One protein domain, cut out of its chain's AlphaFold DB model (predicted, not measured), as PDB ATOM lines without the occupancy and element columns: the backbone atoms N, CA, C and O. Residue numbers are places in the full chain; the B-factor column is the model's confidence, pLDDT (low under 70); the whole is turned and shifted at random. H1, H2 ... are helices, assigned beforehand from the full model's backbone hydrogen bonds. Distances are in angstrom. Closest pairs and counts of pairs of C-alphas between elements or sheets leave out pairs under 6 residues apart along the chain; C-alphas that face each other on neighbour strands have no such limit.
ATOM      1  N   ASP A 612     -11.317   2.275  48.206       84.38
ATOM      2  CA  ASP A 612     -12.420   2.941  47.489       84.38
ATOM      3  C   ASP A 612     -12.104   4.402  47.116       84.38
ATOM      4  O   ASP A 612     -12.568   4.913  46.095       84.38
ATOM      5  N   LEU A 613     -11.277   5.083  47.920       80.12
ATOM      6  CA  LEU A 613     -10.797   6.440  47.656       80.12
ATOM      7  C   LEU A 613     -10.028   6.544  46.327       80.12
ATOM      8  O   LEU A 613     -10.219   7.514  45.595       80.12
ATOM      9  N   TYR A 614      -9.192   5.558  45.989       80.50
ATOM     10  CA  TYR A 614      -8.436   5.558  44.734       80.50
ATOM     11  C   TYR A 614      -9.369   5.293  43.551       80.50
ATOM     12  O   TYR A 614      -9.325   6.019  42.559       80.50
ATOM     13  N   VAL A 615     -10.280   4.322  43.681       84.31
ATOM     14  CA  VAL A 615     -11.312   4.035  42.667       84.31
ATOM     15  C   VAL A 615     -12.201   5.264  42.430       84.31
ATOM     16  O   VAL A 615     -12.542   5.571  41.285       84.31
ATOM     17  N   LYS A 616     -12.524   6.024  43.486       85.75
ATOM     18  CA  LYS A 616     -13.243   7.301  43.390       85.75
ATOM     19  C   LYS A 616     -12.420   8.378  42.676       85.75
ATOM     20  O   LYS A 616     -12.962   9.038  41.797       85.75
ATOM     21  N   VAL A 617     -11.131   8.540  42.991       84.62
ATOM     22  CA  VAL A 617     -10.240   9.499  42.298       84.62
ATOM     23  C   VAL A 617     -10.076   9.144  40.816       84.62
ATOM     24  O   VAL A 617     -10.164  10.031  39.972       84.62
ATOM     25  N   TRP A 618      -9.927   7.859  40.482       86.56
ATOM     26  CA  TRP A 618      -9.848   7.365  39.103       86.56
ATOM     27  C   TRP A 618     -11.103   7.704  38.289       86.56
ATOM     28  O   TRP A 618     -11.004   8.189  37.162       86.56
ATOM     29  N   LYS A 619     -12.289   7.505  38.876       87.62
ATOM     30  CA  LYS A 619     -13.579   7.834  38.247       87.62
ATOM     31  C   LYS A 619     -13.849   9.342  38.208       87.62
ATOM     32  O   LYS A 619     -14.427   9.822  37.241       87.62
ATOM     33  N   GLY A 620     -13.360  10.094  39.195       87.31
ATOM     34  CA  GLY A 620     -13.434  11.558  39.267       87.31
ATOM     35  C   GLY A 620     -12.447  12.316  38.367       87.31
ATOM     36  O   GLY A 620     -12.434  13.541  38.394       87.31
ATOM     37  N   ARG A 621     -11.622  11.640  37.552       90.50
ATOM     38  CA  ARG A 621     -10.615  12.286  36.678       90.50
ATOM     39  C   ARG A 621     -11.165  13.355  35.734       90.50
ATOM     40  O   ARG A 621     -10.428  14.259  35.365       90.50
ATOM     41  N   SER A 622     -12.441  13.295  35.355       88.81
ATOM     42  CA  SER A 622     -13.048  14.345  34.528       88.81
ATOM     43  C   SER A 622     -13.159  15.692  35.259       88.81
ATOM     44  O   SER A 622     -13.203  16.714  34.581       88.81
ATOM     45  N   GLU A 623     -13.148  15.698  36.599       90.81
ATOM     46  CA  GLU A 623     -13.166  16.896  37.453       90.81
ATOM     47  C   GLU A 623     -11.761  17.491  37.645       90.81
ATOM     48  O   GLU A 623     -11.597  18.703  37.544       90.81
ATOM     49  N   TRP A 624     -10.751  16.651  37.920       93.88
ATOM     50  CA  TRP A 624      -9.421  17.116  38.343       93.88
ATOM     51  C   TRP A 624      -8.323  17.058  37.276       93.88
ATOM     52  O   TRP A 624      -7.362  17.806  37.393       93.88
ATOM     53  N   LEU A 625      -8.431  16.206  36.248       96.19
ATOM     54  CA  LEU A 625      -7.448  16.153  35.161       96.19
ATOM     55  C   LEU A 625      -7.821  17.210  34.113       96.19
ATOM     56  O   LEU A 625      -8.659  16.963  33.237       96.19
ATOM     57  N   LEU A 626      -7.246  18.403  34.238       96.50
ATOM     58  CA  LEU A 626      -7.621  19.583  33.458       96.50
ATOM     59  C   LEU A 626      -7.216  19.450  31.985       96.50
ATOM     60  O   LEU A 626      -6.111  19.020  31.658       96.50
ATOM     61  N   SER A 627      -8.118  19.848  31.083       95.88
ATOM     62  CA  SER A 627      -7.870  19.799  29.635       95.88
ATOM     63  C   SER A 627      -6.717  20.719  29.226       95.88
ATOM     64  O   SER A 627      -5.854  20.318  28.450       95.88
ATOM     65  N   GLU A 628      -6.671  21.923  29.796       95.94
ATOM     66  CA  GLU A 628      -5.586  22.890  29.609       95.94
ATOM     67  C   GLU A 628      -4.436  22.623  30.592       95.94
ATOM     68  O   GLU A 628      -4.641  22.096  31.686       95.94
ATOM     69  N   GLU A 629      -3.217  22.952  30.171       95.94
ATOM     70  CA  GLU A 629      -1.993  22.806  30.961       95.94
ATOM     71  C   GLU A 629      -1.761  24.062  31.803       95.94
ATOM     72  O   GLU A 629      -1.681  25.168  31.263       95.94
ATOM     73  N   THR A 630      -1.646  23.907  33.123       96.44
ATOM     74  CA  THR A 630      -1.465  25.060  34.016       96.44
ATOM     75  C   THR A 630       0.008  25.440  34.158       96.44
ATOM     76  O   THR A 630       0.913  24.614  34.032       96.44
ATOM     77  N   GLN A 631       0.264  26.703  34.499       96.00
ATOM     78  CA  GLN A 631       1.597  27.170  34.887       96.00
ATOM     79  C   GLN A 631       2.208  26.331  36.028       96.00
ATOM     80  O   GLN A 631       3.376  25.952  35.975       96.00
ATOM     81  N   GLN A 632       1.399  25.983  37.033       96.75
ATOM     82  CA  GLN A 632       1.832  25.173  38.174       96.75
ATOM     83  C   GLN A 632       2.145  23.721  37.767       96.75
ATOM     84  O   GLN A 632       3.084  23.126  38.292       96.75
ATOM     85  N   GLU A 633       1.420  23.162  36.788       96.75
ATOM     86  CA  GLU A 633       1.741  21.859  36.191       96.75
ATOM     87  C   GLU A 633       3.097  21.911  35.480       96.75
ATOM     88  O   GLU A 633       3.956  21.077  35.769       96.75
ATOM     89  N   ARG A 634       3.330  22.926  34.629       95.75
ATOM     90  CA  ARG A 634       4.624  23.138  33.952       95.75
ATOM     91  C   ARG A 634       5.778  23.246  34.937       95.75
ATOM     92  O   ARG A 634       6.814  22.635  34.702       95.75
ATOM     93  N   PHE A 635       5.598  23.972  36.039       95.88
ATOM     94  CA  PHE A 635       6.622  24.099  37.072       95.88
ATOM     95  C   PHE A 635       6.985  22.736  37.690       95.88
ATOM     96  O   PHE A 635       8.149  22.339  37.665       95.88
ATOM     97  N   LEU A 636       5.995  21.971  38.169       96.06
ATOM     98  CA  LEU A 636       6.221  20.639  38.754       96.06
ATOM     99  C   LEU A 636       6.821  19.640  37.743       96.06
ATOM    100  O   LEU A 636       7.624  18.777  38.110       96.06
ATOM    101  N   VAL A 637       6.461  19.776  36.464       95.44
ATOM    102  CA  VAL A 637       7.017  19.024  35.330       95.44
ATOM    103  C   VAL A 637       8.470  19.427  35.028       95.44
ATOM    104  O   VAL A 637       9.310  18.557  34.791       95.44
ATOM    105  N   ALA A 638       8.817  20.714  35.109       94.25
ATOM    106  CA  ALA A 638      10.169  21.221  34.852       94.25
ATOM    107  C   ALA A 638      11.213  20.705  35.857       94.25
ATOM    108  O   ALA A 638      12.370  20.494  35.481       94.25
ATOM    109  N   LEU A 639      10.798  20.380  37.090       92.44
ATOM    110  CA  LEU A 639      11.636  19.674  38.072       92.44
ATOM    111  C   LEU A 639      12.060  18.272  37.589       92.44
ATOM    112  O   LEU A 639      13.075  17.731  38.028       92.44
ATOM    113  N   ARG A 640      11.287  17.667  36.674       92.19
ATOM    114  CA  ARG A 640      11.468  16.308  36.128       92.19
ATOM    115  C   ARG A 640      11.546  15.224  37.213       92.19
ATOM    116  O   ARG A 640      12.211  14.205  37.005       92.19
ATOM    117  N   ILE A 641      10.870  15.443  38.340       93.88
ATOM    118  CA  ILE A 641      10.602  14.441  39.385       93.88
ATOM    119  C   ILE A 641       9.216  13.841  39.124       93.88
ATOM    120  O   ILE A 641       9.073  12.633  38.941       93.88
ATOM    121  N   PHE A 642       8.212  14.707  38.991       95.38
ATOM    122  CA  PHE A 642       6.863  14.354  38.560       95.38
ATOM    123  C   PHE A 642       6.781  14.181  37.037       95.38
ATOM    124  O   PHE A 642       7.591  14.740  36.293       95.38
ATOM    125  N   ASN A 643       5.785  13.426  36.568       95.88
ATOM    126  CA  ASN A 643       5.276  13.496  35.193       95.88
ATOM    127  C   ASN A 643       3.969  14.330  35.168       95.88
ATOM    128  O   ASN A 643       3.422  14.584  36.243       95.88
ATOM    129  N   PRO A 644       3.443  14.761  34.002       96.31
ATOM    130  CA  PRO A 644       2.256  15.629  33.943       96.31
ATOM    131  C   PRO A 644       1.025  15.073  34.681       96.31
ATOM    132  O   PRO A 644       0.317  15.804  35.368       96.31
ATOM    133  N   TYR A 645       0.820  13.752  34.635       95.88
ATOM    134  CA  TYR A 645      -0.282  13.080  35.329       95.88
ATOM    135  C   TYR A 645      -0.067  13.087  36.854       95.88
ATOM    136  O   TYR A 645      -1.000  13.363  37.604       95.88
ATOM    137  N   SER A 646       1.168  12.870  37.326       95.62
ATOM    138  CA  SER A 646       1.530  13.065  38.738       95.62
ATOM    139  C   SER A 646       1.328  14.517  39.186       95.62
ATOM    140  O   SER A 646       0.764  14.740  40.251       95.62
ATOM    141  N   ALA A 647       1.749  15.502  38.385       96.94
ATOM    142  CA  ALA A 647       1.619  16.923  38.710       96.94
ATOM    143  C   ALA A 647       0.145  17.351  38.829       96.94
ATOM    144  O   ALA A 647      -0.229  18.000  39.802       96.94
ATOM    145  N   GLN A 648      -0.716  16.909  37.908       96.81
ATOM    146  CA  GLN A 648      -2.169  17.094  37.997       96.81
ATOM    147  C   GLN A 648      -2.773  16.410  39.241       96.81
ATOM    148  O   GLN A 648      -3.634  16.995  39.897       96.81
ATOM    149  N   ILE A 649      -2.286  15.226  39.646       94.75
ATOM    150  CA  ILE A 649      -2.693  14.603  40.920       94.75
ATOM    151  C   ILE A 649      -2.286  15.471  42.118       94.75
ATOM    152  O   ILE A 649      -3.135  15.710  42.975       94.75
ATOM    153  N   VAL A 650      -1.050  15.982  42.180       96.19
ATOM    154  CA  VAL A 650      -0.598  16.880  43.265       96.19
ATOM    155  C   VAL A 650      -1.497  18.112  43.362       96.19
ATOM    156  O   VAL A 650      -2.065  18.379  44.421       96.19
ATOM    157  N   LEU A 651      -1.701  18.805  42.240       96.56
ATOM    158  CA  LEU A 651      -2.504  20.029  42.172       96.56
ATOM    159  C   LEU A 651      -4.004  19.783  42.440       96.56
ATOM    160  O   LEU A 651      -4.717  20.704  42.825       96.56
ATOM    161  N   SER A 652      -4.481  18.534  42.328       94.94
ATOM    162  CA  SER A 652      -5.827  18.127  42.769       94.94
ATOM    163  C   SER A 652      -5.980  17.956  44.290       94.94
ATOM    164  O   SER A 652      -7.103  17.787  44.771       94.94
ATOM    165  N   LYS A 653      -4.872  17.927  45.048       94.50
ATOM    166  CA  LYS A 653      -4.849  17.723  46.511       94.50
ATOM    167  C   LYS A 653      -4.407  18.955  47.287       94.50
ATOM    168  O   LYS A 653      -4.871  19.151  48.405       94.50
ATOM    169  N   MET A 654      -3.512  19.752  46.714       96.38
ATOM    170  CA  MET A 654      -2.865  20.886  47.367       96.38
ATOM    171  C   MET A 654      -2.455  21.932  46.326       96.38
ATOM    172  O   MET A 654      -2.123  21.589  45.194       96.38
ATOM    173  N   SER A 655      -2.446  23.208  46.707       96.62
ATOM    174  CA  SER A 655      -1.852  24.263  45.874       96.62
ATOM    175  C   SER A 655      -0.336  24.072  45.731       96.62
ATOM    176  O   SER A 655       0.295  23.447  46.586       96.62
ATOM    177  N   LEU A 656       0.282  24.666  44.701       96.44
ATOM    178  CA  LEU A 656       1.743  24.650  44.562       96.44
ATOM    179  C   LEU A 656       2.458  25.237  45.797       96.44
ATOM    180  O   LEU A 656       3.457  24.674  46.238       96.44
ATOM    181  N   ARG A 657       1.915  26.311  46.395       95.12
ATOM    182  CA  ARG A 657       2.439  26.927  47.629       95.12
ATOM    183  C   ARG A 657       2.460  25.926  48.790       95.12
ATOM    184  O   ARG A 657       3.492  25.761  49.427       95.12
ATOM    185  N   GLN A 658       1.361  25.203  49.010       96.44
ATOM    186  CA  GLN A 658       1.305  24.133  50.016       96.44
ATOM    187  C   GLN A 658       2.257  22.979  49.681       96.44
ATOM    188  O   GLN A 658       2.954  22.507  50.564       96.44
ATOM    189  N   CYS A 659       2.337  22.555  48.416       96.50
ATOM    190  CA  CYS A 659       3.207  21.455  47.997       96.50
ATOM    191  C   CYS A 659       4.697  21.733  48.247       96.50
ATOM    192  O   CYS A 659       5.423  20.831  48.655       96.50
ATOM    193  N   LEU A 660       5.145  22.973  48.032       95.12
ATOM    194  CA  LEU A 660       6.532  23.377  48.277       95.12
ATOM    195  C   LEU A 660       6.871  23.474  49.773       95.12
ATOM    196  O   LEU A 660       7.993  23.154  50.147       95.12
ATOM    197  N   SER A 661       5.911  23.870  50.617       94.56
ATOM    198  CA  SER A 661       6.080  23.952  52.078       94.56
ATOM    199  C   SER A 661       5.754  22.653  52.835       94.56
ATOM    200  O   SER A 661       6.000  22.584  54.038       94.56
ATOM    201  N   ALA A 662       5.179  21.645  52.172       95.88
ATOM    202  CA  ALA A 662       4.734  20.410  52.810       95.88
ATOM    203  C   ALA A 662       5.908  19.522  53.248       95.88
ATOM    204  O   ALA A 662       6.898  19.343  52.532       95.88
ATOM    205  N   SER A 663       5.766  18.901  54.418       95.56
ATOM    206  CA  SER A 663       6.764  17.947  54.919       95.56
ATOM    207  C   SER A 663       6.762  16.637  54.114       95.56
ATOM    208  O   SER A 663       5.766  16.278  53.487       95.56
ATOM    209  N   TYR A 664       7.859  15.868  54.151       96.25
ATOM    210  CA  TYR A 664       7.908  14.554  53.487       96.25
ATOM    211  C   TYR A 664       6.788  13.614  53.965       96.25
ATOM    212  O   TYR A 664       6.155  12.956  53.142       96.25
ATOM    213  N   ASP A 665       6.508  13.585  55.270       96.75
ATOM    214  CA  ASP A 665       5.476  12.714  55.840       96.75
ATOM    215  C   ASP A 665       4.062  13.150  55.409       96.75
ATOM    216  O   ASP A 665       3.240  12.310  55.046       96.75
ATOM    217  N   GLU A 666       3.804  14.458  55.337       96.50
ATOM    218  CA  GLU A 666       2.563  15.046  54.810       96.50
ATOM    219  C   GLU A 666       2.374  14.765  53.309       96.50
ATOM    220  O   GLU A 666       1.282  14.401  52.870       96.50
ATOM    221  N   LEU A 667       3.444  14.851  52.511       96.31
ATOM    222  CA  LEU A 667       3.429  14.437  51.105       96.31
ATOM    223  C   LEU A 667       3.138  12.928  50.985       96.31
ATOM    224  O   LEU A 667       2.342  12.512  50.142       96.31
ATOM    225  N   VAL A 668       3.725  12.085  51.838       96.12
ATOM    226  CA  VAL A 668       3.443  10.640  51.851       96.12
ATOM    227  C   VAL A 668       1.992  10.347  52.253       96.12
ATOM    228  O   VAL A 668       1.361   9.498  51.620       96.12
ATOM    229  N   GLU A 669       1.427  11.068  53.225       94.62
ATOM    230  CA  GLU A 669       0.021  10.934  53.627       94.62
ATOM    231  C   GLU A 669      -0.947  11.378  52.515       94.62
ATOM    232  O   GLU A 669      -1.865  10.635  52.154       94.62
ATOM    233  N   LEU A 670      -0.730  12.564  51.936       93.31
ATOM    234  CA  LEU A 670      -1.662  13.192  50.995       93.31
ATOM    235  C   LEU A 670      -1.545  12.666  49.555       93.31
ATOM    236  O   LEU A 670      -2.560  12.595  48.856       93.31
ATOM    237  N   ILE A 671      -0.340  12.304  49.093       94.62
ATOM    238  CA  ILE A 671      -0.076  11.894  47.697       94.62
ATOM    239  C   ILE A 671       0.745  10.598  47.536       94.62
ATOM    240  O   ILE A 671       0.776  10.040  46.434       94.62
ATOM    241  N   GLY A 672       1.321  10.034  48.605       93.31
ATOM    242  CA  GLY A 672       2.149   8.811  48.564       93.31
ATOM    243  C   GLY A 672       1.433   7.520  48.144       93.31
ATOM    244  O   GLY A 672       2.086   6.539  47.789       93.31
ATOM    245  N   LYS A 673       0.093   7.507  48.106       90.06
ATOM    246  CA  LYS A 673      -0.674   6.402  47.496       90.06
ATOM    247  C   LYS A 673      -0.538   6.372  45.969       90.06
ATOM    248  O   LYS A 673      -0.519   5.291  45.388       90.06
ATOM    249  N   TRP A 674      -0.410   7.535  45.329       89.19
ATOM    250  CA  TRP A 674      -0.273   7.682  43.875       89.19
ATOM    251  C   TRP A 674       1.193   7.747  43.454       89.19
ATOM    252  O   TRP A 674       1.594   7.042  42.533       89.19
ATOM    253  N   ILE A 675       2.013   8.527  44.156       92.25
ATOM    254  CA  ILE A 675       3.402   8.794  43.765       92.25
ATOM    255  C   ILE A 675       4.361   7.920  44.592       92.25
ATOM    256  O   ILE A 675       4.276   7.944  45.820       92.25
ATOM    257  N   PRO A 676       5.287   7.165  43.962       91.44
ATOM    258  CA  PRO A 676       6.281   6.361  44.674       91.44
ATOM    259  C   PRO A 676       7.056   7.170  45.732       91.44
ATOM    260  O   PRO A 676       7.578   8.239  45.396       91.44
ATOM    261  N   PRO A 677       7.211   6.668  46.977       92.62
ATOM    262  CA  PRO A 677       7.874   7.401  48.059       92.62
ATOM    263  C   PRO A 677       9.282   7.897  47.714       92.62
ATOM    264  O   PRO A 677       9.682   8.957  48.169       92.62
ATOM    265  N   GLN A 678      10.015   7.192  46.848       92.75
ATOM    266  CA  GLN A 678      11.355   7.589  46.400       92.75
ATOM    267  C   GLN A 678      11.351   8.911  45.611       92.75
ATOM    268  O   GLN A 678      12.298   9.685  45.721       92.75
ATOM    269  N   LEU A 679      10.287   9.186  44.843       92.56
ATOM    270  CA  LEU A 679      10.117  10.454  44.125       92.56
ATOM    271  C   LEU A 679       9.658  11.569  45.070       92.56
ATOM    272  O   LEU A 679      10.103  12.703  44.924       92.56
ATOM    273  N   LEU A 680       8.828  11.250  46.071       95.56
ATOM    274  CA  LEU A 680       8.474  12.202  47.130       95.56
ATOM    275  C   LEU A 680       9.678  12.548  48.013       95.56
ATOM    276  O   LEU A 680       9.815  13.692  48.423       95.56
ATOM    277  N   GLU A 681      10.592  11.606  48.248       94.75
ATOM    278  CA  GLU A 681      11.843  11.853  48.969       94.75
ATOM    279  C   GLU A 681      12.829  12.666  48.112       94.75
ATOM    280  O   GLU A 681      13.532  13.528  48.630       94.75
ATOM    281  N   GLU A 682      12.878  12.450  46.789       93.88
ATOM    282  CA  GLU A 682      13.644  13.307  45.870       93.88
ATOM    283  C   GLU A 682      13.075  14.733  45.807       93.88
ATOM    284  O   GLU A 682      13.851  15.688  45.830       93.88
ATOM    285  N   PHE A 683      11.747  14.892  45.824       95.69
ATOM    286  CA  PHE A 683      11.078  16.194  45.869       95.69
ATOM    287  C   PHE A 683      11.245  16.904  47.220       95.69
ATOM    288  O   PHE A 683      11.676  18.051  47.247       95.69
ATOM    289  N   ALA A 684      11.022  16.225  48.348       94.81
ATOM    290  CA  ALA A 684      11.247  16.803  49.672       94.81
ATOM    291  C   ALA A 684      12.725  17.182  49.877       94.81
ATOM    292  O   ALA A 684      13.022  18.252  50.402       94.81
ATOM    293  N   ARG A 685      13.675  16.368  49.385       93.56
ATOM    294  CA  ARG A 685      15.098  16.747  49.353       93.56
ATOM    295  C   ARG A 685      15.380  17.923  48.411       93.56
ATOM    296  O   ARG A 685      16.311  18.668  48.686       93.56
ATOM    297  N   PHE A 686      14.617  18.116  47.333       92.38
ATOM    298  CA  PHE A 686      14.722  19.306  46.479       92.38
ATOM    299  C   PHE A 686      14.233  20.569  47.208       92.38
ATOM    300  O   PHE A 686      14.965  21.555  47.216       92.38
ATOM    301  N   CYS A 687      13.074  20.522  47.878       91.06
ATOM    302  CA  CYS A 687      12.546  21.643  48.668       91.06
ATOM    303  C   CYS A 687      13.450  21.991  49.862       91.06
ATOM    304  O   CYS A 687      13.805  23.148  50.034       91.06
ATOM    305  N   LEU A 688      13.943  20.998  50.614       86.12
ATOM    306  CA  LEU A 688      14.868  21.223  51.740       86.12
ATOM    307  C   LEU A 688      16.272  21.680  51.300       86.12
ATOM    308  O   LEU A 688      16.974  22.340  52.061       86.12
ATOM    309  N   LEU A 689      16.694  21.378  50.065       79.19
ATOM    310  CA  LEU A 689      17.853  22.022  49.424       79.19
ATOM    311  C   LEU A 689      17.531  23.434  48.895       79.19
ATOM    312  O   LEU A 689      18.397  24.061  48.277       79.19
ATOM    313  N   GLY A 690      16.305  23.906  49.122       62.72
ATOM    314  CA  GLY A 690      15.886  25.294  49.019       62.72
ATOM    315  C   GLY A 690      16.095  26.097  50.312       62.72
ATOM    316  O   GLY A 690      16.442  27.272  50.246       62.72
ATOM    317  N   ASP A 691      15.941  25.448  51.470       44.56
ATOM    318  CA  ASP A 691      15.838  26.115  52.780       44.56
ATOM    319  C   ASP A 691      17.158  26.216  53.576       44.56
ATOM    320  O   ASP A 691      17.203  26.912  54.595       44.56
ATOM    321  N   MET A 692      18.216  25.504  53.155       39.12
ATOM    322  CA  MET A 692      19.546  25.499  53.808       39.12
ATOM    323  C   MET A 692      20.474  26.661  53.399       39.12
ATOM    324  O   MET A 692      21.594  26.709  53.961       39.12
TER     325      MET A 692
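This is residues 612 to 692 of the 692 residues of an uncharacterized protein of Synchytrium endobioticum (UniProt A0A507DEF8). Two pairs of helices, H3 packed on H4 at a steep tilt and H6 meeting H7 with its first residue, Tyr 664, near Ala 684 of H7, form a body with the short H5 near all four, while H1 and H2 make an arm set off at one end. H7, the longest helix, reaches to the opposite end of the long axis. The printed part has 81 residues with seven named helices, H1 to H7 in chain order, and no named strand; the class is all helix. It is compact, with a radius of gyration of the C-alphas of 12.4 A and spans of 40 by 27 by 18 A.

Start at H7, residues 677 to 691. It touches H6, residues 664 to 670, at a steep tilt of 53 degrees, opposite ways; look at Tyr 664 and Ala 684, their closest C-alphas, 5.5 A apart. H5, residues 656 to 661, is close to but not clearly touching H7, about perpendicular at 78 degrees, the closest C-alphas being those of Leu 660 and Cys 687, 6.3 A. H3, residues 631 to 638, touches H4, residues 644 to 651, at a steep tilt of 53 degrees, opposite ways, with the C-alphas of Glu 633 and Ala 647 closest at 5.5 A. H2, residues 621 to 624, is close to but not clearly touching H4: the closest C-alphas, of Trp 624 and Gln 648, are 7.3 A apart. H1, residues 612 to 619, and H2 meet only through their link; H1 is apart from H3 to H7. In H1 and H3 to H7 every O i to N i+4 pair is within hydrogen-bond range; H2 is too short for one.

Find C-alpha 677 at (7.874, 7.401, 48.059); from there H7 runs 20.9 A to C-alpha 691 at (15.838, 26.115, 52.780). H1 begins at C-alpha 612, (-12.420, 2.941, 47.489), and spans 10.5 A, as does H4; H3 spans 10.4 A, H6 10.0 A, H5 8.7 A and H2 5.2 A.

The two C-alphas farthest apart, of Lys 619 and Met 692, are 40.6 A apart. The printed part has no cut, and no link is long. Mean pLDDT of the printed part is 91.6; look for values under 70 at residues 690 to 692, of which 690 and 691 belong to H7.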